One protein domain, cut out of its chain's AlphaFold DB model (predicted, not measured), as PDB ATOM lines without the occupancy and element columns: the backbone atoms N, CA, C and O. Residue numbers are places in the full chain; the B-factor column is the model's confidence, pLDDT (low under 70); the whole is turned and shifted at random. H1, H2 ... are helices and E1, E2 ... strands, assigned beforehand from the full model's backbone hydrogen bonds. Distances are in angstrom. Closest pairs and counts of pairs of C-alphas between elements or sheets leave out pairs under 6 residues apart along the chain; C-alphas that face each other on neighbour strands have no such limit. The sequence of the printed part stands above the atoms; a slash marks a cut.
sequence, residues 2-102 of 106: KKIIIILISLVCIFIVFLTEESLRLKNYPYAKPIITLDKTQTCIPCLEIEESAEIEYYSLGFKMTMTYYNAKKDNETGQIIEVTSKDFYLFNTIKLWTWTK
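AT A GLANCE: This is residues 2 to 102 of the 106 residues of an uncharacterized protein of Firmicutes bacterium (UniProt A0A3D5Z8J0). A long helix, H1, and a twisted four-stranded sheet make an elongated model, with the last part of the helix grazing the sheet and residues 2 to 14 sticking out free. The sheet is a row of hairpins, and the linked ends of E2 and E3, beyond a bend in each strand, reach toward the end of the model opposite to the free part of H1. The printed part has 101 residues with one named helix and four named strands, in the order H1 E1 E2 E3 E4; the sheet's order is E1 - E2 - E3 - E4, all antiparallel. The class is mixed, helices and strands. The whole is loose, with a radius of gyration of the C-alphas of 18.0 A, and spans 66 by 27 by 22 A, a rod.

HOW THE PARTS SIT: H1, residues 2 to 28, is on the sheet but only grazes it, with its residues 18 to 26. In H1 every O i to N i+4 pair is within hydrogen-bond range. A long link of 24 residues leads to E1, residues 53 to 60; in it residues 33 to 34 form a short parallel pairing with residues 58 to 59 of E1. The closest C-alphas of H1 and E1 are those of Glu 22 and Ser 60, 7.7 A apart. E1 and E2, residues 63 to 75, are a hairpin at 149 degrees; N 56 and O 67 are 2.9 A apart, within hydrogen-bond range. H1 and E2 are near each other, with 5 pairs of C-alphas within 10 A. E2 and E3, residues 79 to 91, are a hairpin at 164 degrees, with N 66 and O 88 at 2.8 A. E2 bends by 59 degrees at residue 72, and E3 bends by 55 degrees at residue 85. E3 and E4, residues 95 to 101, are a hairpin at 150 degrees, with N 87 and O 100 at 2.8 A. The four strands form a meander, each the antiparallel neighbour of the one before. The edge strands E1 and E4 are apart.

IN THESE COORDINATES: H1 begins at C-alpha 2, (-19.222, -18.003, 55.757), and is 39.6 A long from first to last C-alpha. E1 begins at C-alpha 53, (25.605, -36.248, 81.383), and is 23.5 A long. E2 is 34.4 A long and E3 34.1 A. E4, 17.6 A long, ends at C-alpha 101, (12.438, -33.710, 86.383).

THE WHOLE: The C-alphas farthest apart are those of Lys 2 and Asn 76, 67.0 A. Without residues 2 to 14, the body spans 50 by 25 by 21 A. The printed part has no cut; the link from H1 to E1 is long, and the other three are tight. The mean pLDDT of the printed part is 78.1, and residues 36 to 51 and 72 to 82 are under 70.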
ATOM      1  N   LYS A   2     -20.211 -19.010  55.288       82.31
ATOM      2  CA  LYS A   2     -19.222 -18.003  55.757       82.31
ATOM      3  C   LYS A   2     -18.403 -18.422  56.997       82.31
ATOM      4  O   LYS A   2     -17.190 -18.279  56.993       82.31
ATOM      5  N   LYS A   3     -19.041 -19.012  58.020       89.94
ATOM      6  CA  LYS A   3     -18.350 -19.509  59.233       89.94
ATOM      7  C   LYS A   3     -17.339 -20.630  58.945       89.94
ATOM      8  O   LYS A   3     -16.267 -20.640  59.528       89.94
ATOM      9  N   ILE A   4     -17.670 -21.540  58.027       93.12
ATOM     10  CA  ILE A   4     -16.801 -22.668  57.652       93.12
ATOM     11  C   ILE A   4     -15.554 -22.152  56.930       93.12
ATOM     12  O   ILE A   4     -14.453 -22.595  57.224       93.12
ATOM     13  N   ILE A   5     -15.717 -21.165  56.043       94.06
ATOM     14  CA  ILE A   5     -14.598 -20.530  55.333       94.06
ATOM     15  C   ILE A   5     -13.637 -19.866  56.323       94.06
ATOM     16  O   ILE A   5     -12.432 -20.045  56.207       94.06
ATOM     17  N   ILE A   6     -14.160 -19.158  57.330       95.19
ATOM     18  CA  ILE A   6     -13.328 -18.544  58.374       95.19
ATOM     19  C   ILE A   6     -12.535 -19.613  59.134       95.19
ATOM     20  O   ILE A   6     -11.337 -19.450  59.320       95.19
ATOM     21  N   ILE A   7     -13.170 -20.725  59.518       94.75
ATOM     22  CA  ILE A   7     -12.486 -21.832  60.204       94.75
ATOM     23  C   ILE A   7     -11.366 -22.409  59.330       94.75
ATOM     24  O   ILE A   7     -10.258 -22.610  59.817       94.75
ATOM     25  N   LEU A   8     -11.630 -22.634  58.038       94.94
ATOM     26  CA  LEU A   8     -10.628 -23.144  57.101       94.94
ATOM     27  C   LEU A   8      -9.448 -22.183  56.949       94.94
ATOM     28  O   LEU A   8      -8.304 -22.619  57.024       94.94
ATOM     29  N   ILE A   9      -9.711 -20.883  56.792       95.62
ATOM     30  CA  ILE A   9      -8.657 -19.865  56.711       95.62
ATOM     31  C   ILE A   9      -7.830 -19.861  57.997       95.62
ATOM     32  O   ILE A   9      -6.607 -19.907  57.923       95.62
ATOM     33  N   SER A  10      -8.471 -19.884  59.168       95.19
ATOM     34  CA  SER A  10      -7.761 -19.931  60.449       95.19
ATOM     35  C   SER A  10      -6.874 -21.171  60.573       95.19
ATOM     36  O   SER A  10      -5.730 -21.055  61.002       95.19
ATOM     37  N   LEU A  11      -7.361 -22.345  60.160       95.12
ATOM     38  CA  LEU A  11      -6.570 -23.578  60.162       95.12
ATOM     39  C   LEU A  11      -5.364 -23.483  59.223       95.12
ATOM     40  O   LEU A  11      -4.264 -23.870  59.610       95.12
ATOM     41  N   VAL A  12      -5.547 -22.929  58.021       95.75
ATOM     42  CA  VAL A  12      -4.453 -22.706  57.065       95.75
ATOM     43  C   VAL A  12      -3.431 -21.720  57.631       95.75
ATOM     44  O   VAL A  12      -2.236 -21.988  57.566       95.75
ATOM     45  N   CYS A  13      -3.872 -20.618  58.240       95.69
ATOM     46  CA  CYS A  13      -2.979 -19.656  58.880       95.69
ATOM     47  C   CYS A  13      -2.168 -20.297  60.011       95.69
ATOM     48  O   CYS A  13      -0.954 -20.111  60.058       95.69
ATOM     49  N   ILE A  14      -2.807 -21.087  60.881       92.38
ATOM     50  CA  ILE A  14      -2.108 -21.835  61.935       92.38
ATOM     51  C   ILE A  14      -1.075 -22.767  61.298       92.38
ATOM     52  O   ILE A  14       0.090 -22.739  61.675       92.38
ATOM     53  N   PHE A  15      -1.461 -23.535  60.281       91.44
ATOM     54  CA  PHE A  15      -0.555 -24.463  59.608       91.44
ATOM     55  C   PHE A  15       0.665 -23.768  58.977       91.44
ATOM     56  O   PHE A  15       1.785 -24.259  59.102       91.44
ATOM     57  N   ILE A  16       0.480 -22.592  58.367       92.88
ATOM     58  CA  ILE A  16       1.574 -21.783  57.806       92.88
ATOM     59  C   ILE A  16       2.567 -21.349  58.891       92.88
ATOM     60  O   ILE A  16       3.774 -21.378  58.648       92.88
ATOM     61  N   VAL A  17       2.092 -20.977  60.085       91.62
ATOM     62  CA  VAL A  17       2.972 -20.627  61.214       91.62
ATOM     63  C   VAL A  17       3.851 -21.820  61.585       91.62
ATOM     64  O   VAL A  17       5.069 -21.682  61.660       91.62
ATOM     65  N   PHE A  18       3.261 -23.011  61.714       90.44
ATOM     66  CA  PHE A  18       4.001 -24.242  62.008       90.44
ATOM     67  C   PHE A  18       5.047 -24.579  60.935       90.44
ATOM     68  O   PHE A  18       6.183 -24.910  61.271       90.44
ATOM     69  N   LEU A  19       4.697 -24.466  59.648       89.31
ATOM     70  CA  LEU A  19       5.641 -24.700  58.550       89.31
ATOM     71  C   LEU A  19       6.785 -23.684  58.526       89.31
ATOM     72  O   LEU A  19       7.921 -24.040  58.211       89.31
ATOM     73  N   THR A  20       6.490 -22.422  58.837       90.56
ATOM     74  CA  THR A  20       7.482 -21.342  58.843       90.56
ATOM     75  C   THR A  20       8.496 -21.551  59.961       90.56
ATOM     76  O   THR A  20       9.701 -21.523  59.709       90.56
ATOM     77  N   GLU A  21       8.018 -21.842  61.171       88.94
ATOM     78  CA  GLU A  21       8.860 -22.187  62.320       88.94
ATOM     79  C   GLU A  21       9.732 -23.414  62.038       88.94
ATOM     80  O   GLU A  21      10.939 -23.404  62.286       88.94
ATOM     81  N   GLU A  22       9.156 -24.453  61.433       84.81
ATOM     82  CA  GLU A  22       9.901 -25.660  61.077       84.81
ATOM     83  C   GLU A  22      10.950 -25.411  59.987       84.81
ATOM     84  O   GLU A  22      12.055 -25.950  60.047       84.81
ATOM     85  N   SER A  23      10.646 -24.549  59.018       87.50
ATOM     86  CA  SER A  23      11.595 -24.163  57.971       87.50
ATOM     87  C   SER A  23      12.778 -23.382  58.546       87.50
ATOM     88  O   SER A  23      13.929 -23.653  58.200       87.50
ATOM     89  N   LEU A  24      12.519 -22.440  59.462       88.69
ATOM     90  CA  LEU A  24      13.566 -21.704  60.180       88.69
ATOM     91  C   LEU A  24      14.420 -22.645  61.033       88.69
ATOM     92  O   LEU A  24      15.650 -22.550  61.022       88.69
ATOM     93  N   ARG A  25      13.782 -23.592  61.725       86.00
ATOM     94  CA  ARG A  25      14.471 -24.623  62.496       86.00
ATOM     95  C   ARG A  25      15.386 -25.469  61.613       86.00
ATOM     96  O   ARG A  25      16.558 -25.605  61.944       86.00
ATOM     97  N   LEU A  26      14.884 -26.018  60.506       84.94
ATOM     98  CA  LEU A  26      15.662 -26.859  59.588       84.94
ATOM     99  C   LEU A  26      16.846 -26.111  58.973       84.94
ATOM    100  O   LEU A  26      17.906 -26.700  58.781       84.94
ATOM    101  N   LYS A  27      16.689 -24.811  58.705       87.62
ATOM    102  CA  LYS A  27      17.782 -23.965  58.220       87.62
ATOM    103  C   LYS A  27      18.923 -23.853  59.235       87.62
ATOM    104  O   LYS A  27      20.084 -23.896  58.841       87.62
ATOM    105  N   ASN A  28      18.598 -23.707  60.519       85.25
ATOM    106  CA  ASN A  28      19.593 -23.538  61.582       85.25
ATOM    107  C   ASN A  28      20.140 -24.882  62.098       85.25
ATOM    108  O   ASN A  28      21.300 -24.964  62.490       85.25
ATOM    109  N   TYR A  29      19.318 -25.934  62.074       81.56
ATOM    110  CA  TYR A  29      19.610 -27.260  62.621       81.56
ATOM    111  C   TYR A  29      19.173 -28.368  61.639       81.56
ATOM    112  O   TYR A  29      18.194 -29.082  61.889       81.56
ATOM    113  N   PRO A  30      19.880 -28.543  60.506       77.94
ATOM    114  CA  PRO A  30      19.467 -29.464  59.439       77.94
ATOM    115  C   PRO A  30      19.541 -30.943  59.840       77.94
ATOM    116  O   PRO A  30      18.791 -31.762  59.318       77.94
ATOM    117  N   TYR A  31      20.404 -31.284  60.799       79.44
ATOM    118  CA  TYR A  31      20.600 -32.651  61.299       79.44
ATOM    119  C   TYR A  31      19.941 -32.885  62.661       79.44
ATOM    120  O   TYR A  31      20.339 -33.787  63.400       79.44
ATOM    121  N   ALA A  32      18.971 -32.045  63.036       74.50
ATOM    122  CA  ALA A  32      18.325 -32.184  64.330       74.50
ATOM    123  C   ALA A  32      17.599 -33.529  64.436       74.50
ATOM    124  O   ALA A  32      16.957 -33.992  63.489       74.50
ATOM    125  N   LYS A  33      17.696 -34.154  65.610       81.56
ATOM    126  CA  LYS A  33      17.092 -35.465  65.847       81.56
ATOM    127  C   LYS A  33      15.566 -35.320  65.855       81.56
ATOM    128  O   LYS A  33      15.062 -34.392  66.488       81.56
ATOM    129  N   PRO A  34      14.812 -36.206  65.191       79.00
ATOM    130  CA  PRO A  34      13.357 -36.139  65.227       79.00
ATOM    131  C   PRO A  34      12.837 -36.469  66.635       79.00
ATOM    132  O   PRO A  34      13.426 -37.306  67.324       79.00
ATOM    133  N   ILE A  35      11.720 -35.867  67.064       74.69
ATOM    134  CA  ILE A  35      10.959 -36.305  68.249       74.69
ATOM    135  C   ILE A  35      10.367 -37.677  67.925       74.69
ATOM    136  O   ILE A  35       9.228 -37.810  67.491       74.69
ATOM    137  N   ILE A  36      11.178 -38.713  68.107       63.97
ATOM    138  CA  ILE A  36      10.742 -40.100  68.150       63.97
ATOM    139  C   ILE A  36      10.916 -40.526  69.602       63.97
ATOM    140  O   ILE A  36      12.033 -40.689  70.097       63.97
ATOM    141  N   THR A  37       9.803 -40.668  70.312       55.56
ATOM    142  CA  THR A  37       9.780 -41.241  71.657       55.56
ATOM    143  C   THR A  37       9.949 -42.752  71.542       55.56
ATOM    144  O   THR A  37       8.970 -43.491  71.534       55.56
ATOM    145  N   LEU A  38      11.187 -43.221  71.396       53.94
ATOM    146  CA  LEU A  38      11.479 -44.638  71.595       53.94
ATOM    147  C   LEU A  38      11.384 -44.932  73.094       53.94
ATOM    148  O   LEU A  38      11.961 -44.203  73.907       53.94
ATOM    149  N   ASP A  39      10.648 -45.981  73.456       50.97
ATOM    150  CA  ASP A  39      10.681 -46.523  74.809       50.97
ATOM    151  C   ASP A  39      12.060 -47.157  75.039       50.97
ATOM    152  O   ASP A  39      12.364 -48.275  74.617       50.97
ATOM    153  N   LYS A  40      12.942 -46.366  75.650       53.62
ATOM    154  CA  LYS A  40      14.347 -46.705  75.893       53.62
ATOM    155  C   LYS A  40      14.528 -47.726  77.022       53.62
ATOM    156  O   LYS A  40      15.660 -48.069  77.332       53.62
ATOM    157  N   THR A  41      13.447 -48.229  77.629       47.62
ATOM    158  CA  THR A  41      13.526 -49.286  78.652       47.62
ATOM    159  C   THR A  41      13.830 -50.672  78.074       47.62
ATOM    160  O   THR A  41      14.272 -51.546  78.813       47.62
ATOM    161  N   GLN A  42      13.635 -50.880  76.764       46.50
ATOM    162  CA  GLN A  42      13.827 -52.184  76.103       46.50
ATOM    163  C   GLN A  42      14.862 -52.187  74.976       46.50
ATOM    164  O   GLN A  42      15.175 -53.239  74.425       46.50
ATOM    165  N   THR A  43      15.402 -51.029  74.610       44.03
ATOM    166  CA  THR A  43      16.396 -50.929  73.542       44.03
ATOM    167  C   THR A  43      17.701 -50.438  74.133       44.03
ATOM    168  O   THR A  43      17.809 -49.291  74.562       44.03
ATOM    169  N   CYS A  44      18.697 -51.326  74.150       50.06
ATOM    170  CA  CYS A  44      20.090 -50.941  74.307       50.06
ATOM    171  C   CYS A  44      20.363 -49.933  73.192       50.06
ATOM    172  O   CYS A  44      20.382 -50.315  72.024       50.06
ATOM    173  N   ILE A  45      20.411 -48.639  73.524       49.66
ATOM    174  CA  ILE A  45      20.703 -47.596  72.547       49.66
ATOM    175  C   ILE A  45      22.149 -47.858  72.150       49.66
ATOM    176  O   ILE A  45      23.037 -47.590  72.963       49.66
ATOM    177  N   PRO A  46      22.429 -48.390  70.953       43.84
ATOM    178  CA  PRO A  46      23.805 -48.524  70.550       43.84
ATOM    179  C   PRO A  46      24.310 -47.081  70.421       43.84
ATOM    180  O   PRO A  46      23.706 -46.271  69.715       43.84
ATOM    181  N   CYS A  47      25.401 -46.759  71.114       50.28
ATOM    182  CA  CYS A  47      26.250 -45.605  70.806       50.28
ATOM    183  C   CYS A  47      25.833 -44.215  71.338       50.28
ATOM    184  O   CYS A  47      26.148 -43.212  70.699       50.28
ATOM    185  N   LEU A  48      25.186 -44.088  72.503       54.84
ATOM    186  CA  LEU A  48      25.306 -42.836  73.272       54.84
ATOM    187  C   LEU A  48      26.430 -43.020  74.290       54.84
ATOM    188  O   LEU A  48      26.164 -43.370  75.429       54.84
ATOM    189  N   GLU A  49      27.682 -42.836  73.860       57.97
ATOM    190  CA  GLU A  49      28.821 -42.744  74.778       57.97
ATOM    191  C   GLU A  49      28.718 -41.419  75.540       57.97
ATOM    192  O   GLU A  49      29.169 -40.376  75.074       57.97
ATOM    193  N   ILE A  50      28.044 -41.443  76.688       62.50
ATOM    194  CA  ILE A  50      27.918 -40.281  77.568       62.50
ATOM    195  C   ILE A  50      28.916 -40.473  78.710       62.50
ATOM    196  O   ILE A  50      28.842 -41.469  79.435       62.50
ATOM    197  N   GLU A  51      29.863 -39.546  78.867       63.59
ATOM    198  CA  GLU A  51      30.854 -39.614  79.952       63.59
ATOM    199  C   GLU A  51      30.186 -39.458  81.327       63.59
ATOM    200  O   GLU A  51      30.426 -40.272  82.215       63.59
ATOM    201  N   GLU A  52      29.286 -38.481  81.477       70.06
ATOM    202  CA  GLU A  52      28.630 -38.183  82.759       70.06
ATOM    203  C   GLU A  52      27.171 -37.743  82.567       70.06
ATOM    204  O   GLU A  52      26.243 -38.401  83.040       70.06
ATOM    205  N   SER A  53      26.944 -36.686  81.782       76.00
ATOM    206  CA  SER A  53      25.605 -36.248  81.383       76.00
ATOM    207  C   SER A  53      25.591 -35.718  79.954       76.00
ATOM    208  O   SER A  53      26.605 -35.244  79.446       76.00
ATOM    209  N   ALA A  54      24.444 -35.823  79.285       79.25
ATOM    210  CA  ALA A  54      24.248 -35.234  77.967       79.25
ATOM    211  C   ALA A  54      22.838 -34.672  77.835       79.25
ATOM    212  O   ALA A  54      21.850 -35.342  78.145       79.25
ATOM    213  N   GLU A  55      22.754 -33.457  77.312       83.94
ATOM    214  CA  GLU A  55      21.503 -32.851  76.886       83.94
ATOM    215  C   GLU A  55      21.322 -33.086  75.385       83.94
ATOM    216  O   GLU A  55      22.230 -32.856  74.584       83.94
ATOM    217  N   ILE A  56      20.155 -33.595  74.997       83.38
ATOM    218  CA  ILE A  56      19.828 -33.851  73.598       83.38
ATOM    219  C   ILE A  56      18.511 -33.172  73.264       83.38
ATOM    220  O   ILE A  56      17.478 -33.434  73.888       83.38
ATOM    221  N   GLU A  57      18.549 -32.349  72.224       87.25
ATOM    222  CA  GLU A  57      17.368 -31.728  71.644       87.25
ATOM    223  C   GLU A  57      16.794 -32.593  70.518       87.25
ATOM    224  O   GLU A  57      17.498 -33.096  69.636       87.25
ATOM    225  N   TYR A  58      15.479 -32.748  70.563       86.25
ATOM    226  CA  TYR A  58      14.666 -33.445  69.586       86.25
ATOM    227  C   TYR A  58      13.627 -32.478  69.030       86.25
ATOM    228  O   TYR A  58      13.050 -31.695  69.782       86.25
ATOM    229  N   TYR A  59      13.338 -32.559  67.735       86.88
ATOM    230  CA  TYR A  59      12.415 -31.641  67.069       86.88
ATOM    231  C   TYR A  59      11.328 -32.333  66.243       86.88
ATOM    232  O   TYR A  59      11.514 -33.424  65.708       86.88
ATOM    233  N   SER A  60      10.172 -31.687  66.154       84.25
ATOM    234  CA  SER A  60       9.058 -32.012  65.262       84.25
ATOM    235  C   SER A  60       8.419 -30.703  64.801       84.25
ATOM    236  O   SER A  60       8.803 -29.639  65.279       84.25
ATOM    237  N   LEU A  61       7.426 -30.778  63.915       86.44
ATOM    238  CA  LEU A  61       6.747 -29.621  63.336       86.44
ATOM    239  C   LEU A  61       6.262 -28.650  64.426       86.44
ATOM    240  O   LEU A  61       5.239 -28.889  65.065       86.44
ATOM    241  N   GLY A  62       6.999 -27.554  64.628       84.44
ATOM    242  CA  GLY A  62       6.696 -26.535  65.638       84.44
ATOM    243  C   GLY A  62       6.899 -26.975  67.094       84.44
ATOM    244  O   GLY A  62       6.483 -26.251  67.994       84.44
ATOM    245  N   PHE A  63       7.541 -28.115  67.356       88.69
ATOM    246  CA  PHE A  63       7.788 -28.622  68.706       88.69
ATOM    247  C   PHE A  63       9.259 -28.958  68.931       88.69
ATOM    248  O   PHE A  63       9.932 -29.507  68.058       88.69
ATOM    249  N   LYS A  64       9.732 -28.705  70.153       90.81
ATOM    250  CA  LYS A  64      11.047 -29.134  70.634       90.81
ATOM    251  C   LYS A  64      10.896 -29.900  71.933       90.81
ATOM    252  O   LYS A  64      10.135 -29.502  72.809       90.81
ATOM    253  N   MET A  65      11.657 -30.969  72.074       89.44
ATOM    254  CA  MET A  65      11.801 -31.696  73.318       89.44
ATOM    255  C   MET A  65      13.277 -31.782  73.673       89.44
ATOM    256  O   MET A  65      14.073 -32.321  72.912       89.44
ATOM    257  N   THR A  66      13.626 -31.287  74.845       89.31
ATOM    258  CA  THR A  66      14.971 -31.395  75.399       89.31
ATOM    259  C   THR A  66      14.959 -32.517  76.423       89.31
ATOM    260  O   THR A  66      14.141 -32.497  77.342       89.31
ATOM    261  N   MET A  67      15.827 -33.515  76.265       86.25
ATOM    262  CA  MET A  67      16.009 -34.573  77.258       86.25
ATOM    263  C   MET A  67      17.421 -34.520  77.824       86.25
ATOM    264  O   MET A  67      18.385 -34.529  77.060       86.25
ATOM    265  N   THR A  68      17.529 -34.547  79.149       85.38
ATOM    266  CA  THR A  68      18.817 -34.710  79.827       85.38
ATOM    267  C   THR A  68      18.977 -36.154  80.256       85.38
ATOM    268  O   THR A  68      18.072 -36.752  80.848       85.38
ATOM    269  N   TYR A  69      20.136 -36.704  79.938       80.12
ATOM    270  CA  TYR A  69      20.538 -38.057  80.259       80.12
ATOM    271  C   TYR A  69      21.707 -38.030  81.236       80.12
ATOM    272  O   TYR A  69      22.584 -37.174  81.121       80.12
ATOM    273  N   TYR A  70      21.733 -38.978  82.163       78.19
ATOM    274  CA  TYR A  70      22.835 -39.186  83.095       78.19
ATOM    275  C   TYR A  70      23.299 -40.636  83.036       78.19
ATOM    276  O   TYR A  70      22.477 -41.556  82.987       78.19
ATOM    277  N   ASN A  71      24.613 -40.837  83.039       74.62
ATOM    278  CA  ASN A  71      25.205 -42.164  83.067       74.62
ATOM    279  C   ASN A  71      25.291 -42.648  84.521       74.62
ATOM    280  O   ASN A  71      26.186 -42.269  85.275       74.62
ATOM    281  N   ALA A  72      24.324 -43.468  84.936       64.62
ATOM    282  CA  ALA A  72      24.188 -43.880  86.332       64.62
ATOM    283  C   ALA A  72      25.211 -44.943  86.762       64.62
ATOM    284  O   ALA A  72      25.425 -45.096  87.965       64.62
ATOM    285  N   LYS A  73      25.828 -45.671  85.814       61.12
ATOM    286  CA  LYS A  73      26.974 -46.584  86.009       61.12
ATOM    287  C   LYS A  73      27.353 -47.268  84.689       61.12
ATOM    288  O   LYS A  73      26.493 -47.610  83.877       61.12
ATOM    289  N   LYS A  74      28.652 -47.541  84.528       56.16
ATOM    290  CA  LYS A  74      29.209 -48.401  83.477       56.16
ATOM    291  C   LYS A  74      29.073 -49.856  83.943       56.16
ATOM    292  O   LYS A  74      29.838 -50.280  84.805       56.16
ATOM    293  N   ASP A  75      28.074 -50.583  83.452       52.03
ATOM    294  CA  ASP A  75      28.007 -52.031  83.656       52.03
ATOM    295  C   ASP A  75      28.804 -52.720  82.539       52.03
ATOM    296  O   ASP A  75      28.599 -52.449  81.352       52.03
ATOM    297  N   ASN A  76      29.764 -53.565  82.917       48.97
ATOM    298  CA  ASN A  76      30.687 -54.209  81.980       48.97
ATOM    299  C   ASN A  76      30.009 -55.318  81.151       48.97
ATOM    300  O   ASN A  76      30.592 -55.750  80.159       48.97
ATOM    301  N   GLU A  77      28.800 -55.758  81.523       50.75
ATOM    302  CA  GLU A  77      28.069 -56.827  80.823       50.75
ATOM    303  C   GLU A  77      26.969 -56.314  79.876       50.75
ATOM    304  O   GLU A  77      26.688 -56.960  78.866       50.75
ATOM    305  N   THR A  78      26.358 -55.155  80.157       50.62
ATOM    306  CA  THR A  78      25.164 -54.664  79.434       50.62
ATOM    307  C   THR A  78      25.339 -53.312  78.727       50.62
ATOM    308  O   THR A  78      24.508 -52.955  77.889       50.62
ATOM    309  N   GLY A  79      26.433 -52.585  78.989       54.47
ATOM    310  CA  GLY A  79      26.644 -51.221  78.493       54.47
ATOM    311  C   GLY A  79      26.227 -50.141  79.502       54.47
ATOM    312  O   GLY A  79      25.913 -50.420  80.656       54.47
ATOM    313  N   GLN A  80      26.298 -48.869  79.096       56.06
ATOM    314  CA  GLN A  80      26.000 -47.721  79.969       56.06
ATOM    315  C   GLN A  80      24.519 -47.710  80.398       56.06
ATOM    316  O   GLN A  80      23.630 -47.769  79.548       56.06
ATOM    317  N   ILE A  81      24.241 -47.557  81.702       56.12
ATOM    318  CA  ILE A  81      22.876 -47.299  82.190       56.12
ATOM    319  C   ILE A  81      22.580 -45.808  82.009       56.12
ATOM    320  O   ILE A  81      23.048 -44.969  82.781       56.12
ATOM    321  N   ILE A  82      21.793 -45.482  80.985       65.88
ATOM    322  CA  ILE A  82      21.394 -44.108  80.677       65.88
ATOM    323  C   ILE A  82      20.045 -43.814  81.343       65.88
ATOM    324  O   ILE A  82      18.995 -44.261  80.882       65.88
ATOM    325  N   GLU A  83      20.055 -43.019  82.409       73.19
ATOM    326  CA  GLU A  83      18.833 -42.525  83.041       73.19
ATOM    327  C   GLU A  83      18.397 -41.192  82.433       73.19
ATOM    328  O   GLU A  83      19.215 -40.301  82.221       73.19
ATOM    329  N   VAL A  84      17.094 -41.013  82.200       76.06
ATOM    330  CA  VAL A  84      16.548 -39.690  81.868       76.06
ATOM    331  C   VAL A  84      16.319 -38.917  83.162       76.06
ATOM    332  O   VAL A  84      15.515 -39.336  83.996       76.06
ATOM    333  N   THR A  85      16.997 -37.784  83.320       81.75
ATOM    334  CA  THR A  85      16.910 -36.932  84.516       81.75
ATOM    335  C   THR A  85      15.964 -35.756  84.324       81.75
ATOM    336  O   THR A  85      15.335 -35.313  85.284       81.75
ATOM    337  N   SER A  86      15.794 -35.282  83.088       84.62
ATOM    338  CA  SER A  86      14.804 -34.255  82.773       84.62
ATOM    339  C   SER A  86      14.258 -34.371  81.355       84.62
ATOM    340  O   SER A  86      14.887 -34.935  80.455       84.62
ATOM    341  N   LYS A  87      13.050 -33.838  81.172       88.69
ATOM    342  CA  LYS A  87      12.377 -33.662  79.888       88.69
ATOM    343  C   LYS A  87      11.683 -32.306  79.891       88.69
ATOM    344  O   LYS A  87      10.781 -32.092  80.695       88.69
ATOM    345  N   ASP A  88      12.052 -31.432  78.971       91.94
ATOM    346  CA  ASP A  88      11.335 -30.187  78.716       91.94
ATOM    347  C   ASP A  88      10.681 -30.243  77.336       91.94
ATOM    348  O   ASP A  88      11.317 -30.631  76.358       91.94
ATOM    349  N   PHE A  89       9.418 -29.832  77.244       91.00
ATOM    350  CA  PHE A  89       8.655 -29.791  76.000       91.00
ATOM    351  C   PHE A  89       8.256 -28.355  75.665       91.00
ATOM    352  O   PHE A  89       7.695 -27.649  76.504       91.00
ATOM    353  N   TYR A  90       8.527 -27.933  74.431       92.12
ATOM    354  CA  TYR A  90       8.356 -26.565  73.955       92.12
ATOM    355  C   TYR A  90       7.531 -26.509  72.666       92.12
ATOM    356  O   TYR A  90       7.705 -27.339  71.773       92.12
ATOM    357  N   LEU A  91       6.704 -25.470  72.538       91.00
ATOM    358  CA  LEU A  91       6.053 -25.036  71.301       91.00
ATOM    359  C   LEU A  91       6.848 -23.885  70.665       91.00
ATOM    360  O   LEU A  91       7.338 -22.996  71.366       91.00
ATOM    361  N   PHE A  92       6.989 -23.914  69.340       88.69
ATOM    362  CA  PHE A  92       7.780 -22.971  68.536       88.69
ATOM    363  C   PHE A  92       9.194 -22.759  69.094       88.69
ATOM    364  O   PHE A  92       9.701 -21.644  69.165       88.69
ATOM    365  N   ASN A  93       9.801 -23.844  69.594       79.50
ATOM    366  CA  ASN A  93      11.130 -23.877  70.217       79.50
ATOM    367  C   ASN A  93      11.329 -22.946  71.433       79.50
ATOM    368  O   ASN A  93      12.431 -22.901  71.976       79.50
ATOM    369  N   THR A  94      10.280 -22.242  71.875       84.50
ATOM    370  CA  THR A  94      10.383 -21.088  72.782       84.50
ATOM    371  C   THR A  94       9.434 -21.210  73.971       84.50
ATOM    372  O   THR A  94       9.829 -20.996  75.114       84.50
ATOM    373  N   ILE A  95       8.174 -21.582  73.733       91.62
ATOM    374  CA  ILE A  95       7.140 -21.616  74.770       91.62
ATOM    375  C   ILE A  95       7.202 -22.967  75.480       91.62
ATOM    376  O   ILE A  95       6.763 -23.969  74.922       91.62
ATOM    377  N   LYS A  96       7.725 -23.008  76.710       93.62
ATOM    378  CA  LYS A  96       7.737 -24.229  77.530       93.62
ATOM    379  C   LYS A  96       6.302 -24.621  77.900       93.62
ATOM    380  O   LYS A  96       5.627 -23.898  78.625       93.62
ATOM    381  N   LEU A  97       5.849 -25.766  77.399       92.69
ATOM    382  CA  LEU A  97       4.519 -26.321  77.654       92.69
ATOM    383  C   LEU A  97       4.509 -27.281  78.842       92.69
ATOM    384  O   LEU A  97       3.523 -27.357  79.571       92.69
ATOM    385  N   TRP A  98       5.587 -28.046  79.016       93.69
ATOM    386  CA  TRP A  98       5.675 -29.060  80.059       93.69
ATOM    387  C   TRP A  98       7.123 -29.300  80.469       93.69
ATOM    388  O   TRP A  98       8.044 -29.162  79.662       93.69
ATOM    389  N   THR A  99       7.308 -29.672  81.730       93.12
ATOM    390  CA  THR A  99       8.596 -30.079  82.278       93.12
ATOM    391  C   THR A  99       8.399 -31.281  83.185       93.12
ATOM    392  O   THR A  99       7.422 -31.368  83.932       93.12
ATOM    393  N   TRP A 100       9.340 -32.206  83.122       90.62
ATOM    394  CA  TRP A 100       9.475 -33.297  84.064       90.62
ATOM    395  C   TRP A 100      10.922 -33.399  84.484       90.62
ATOM    396  O   TRP A 100      11.831 -33.363  83.657       90.62
ATOM    397  N   THR A 101      11.125 -33.543  85.782       88.50
ATOM    398  CA  THR A 101      12.438 -33.710  86.383       88.50
ATOM    399  C   THR A 101      12.368 -34.877  87.352       88.50
ATOM    400  O   THR A 101      11.418 -35.013  88.126       88.50
ATOM    401  N   LYS A 102      13.366 -35.757  87.286       82.25
ATOM    402  CA  LYS A 102      13.540 -36.822  88.267       82.25
ATOM    403  C   LYS A 102      14.126 -36.186  89.522       82.25
ATOM    404  O   LYS A 102      15.302 -35.837  89.558       82.25
TER     405      LYS A 102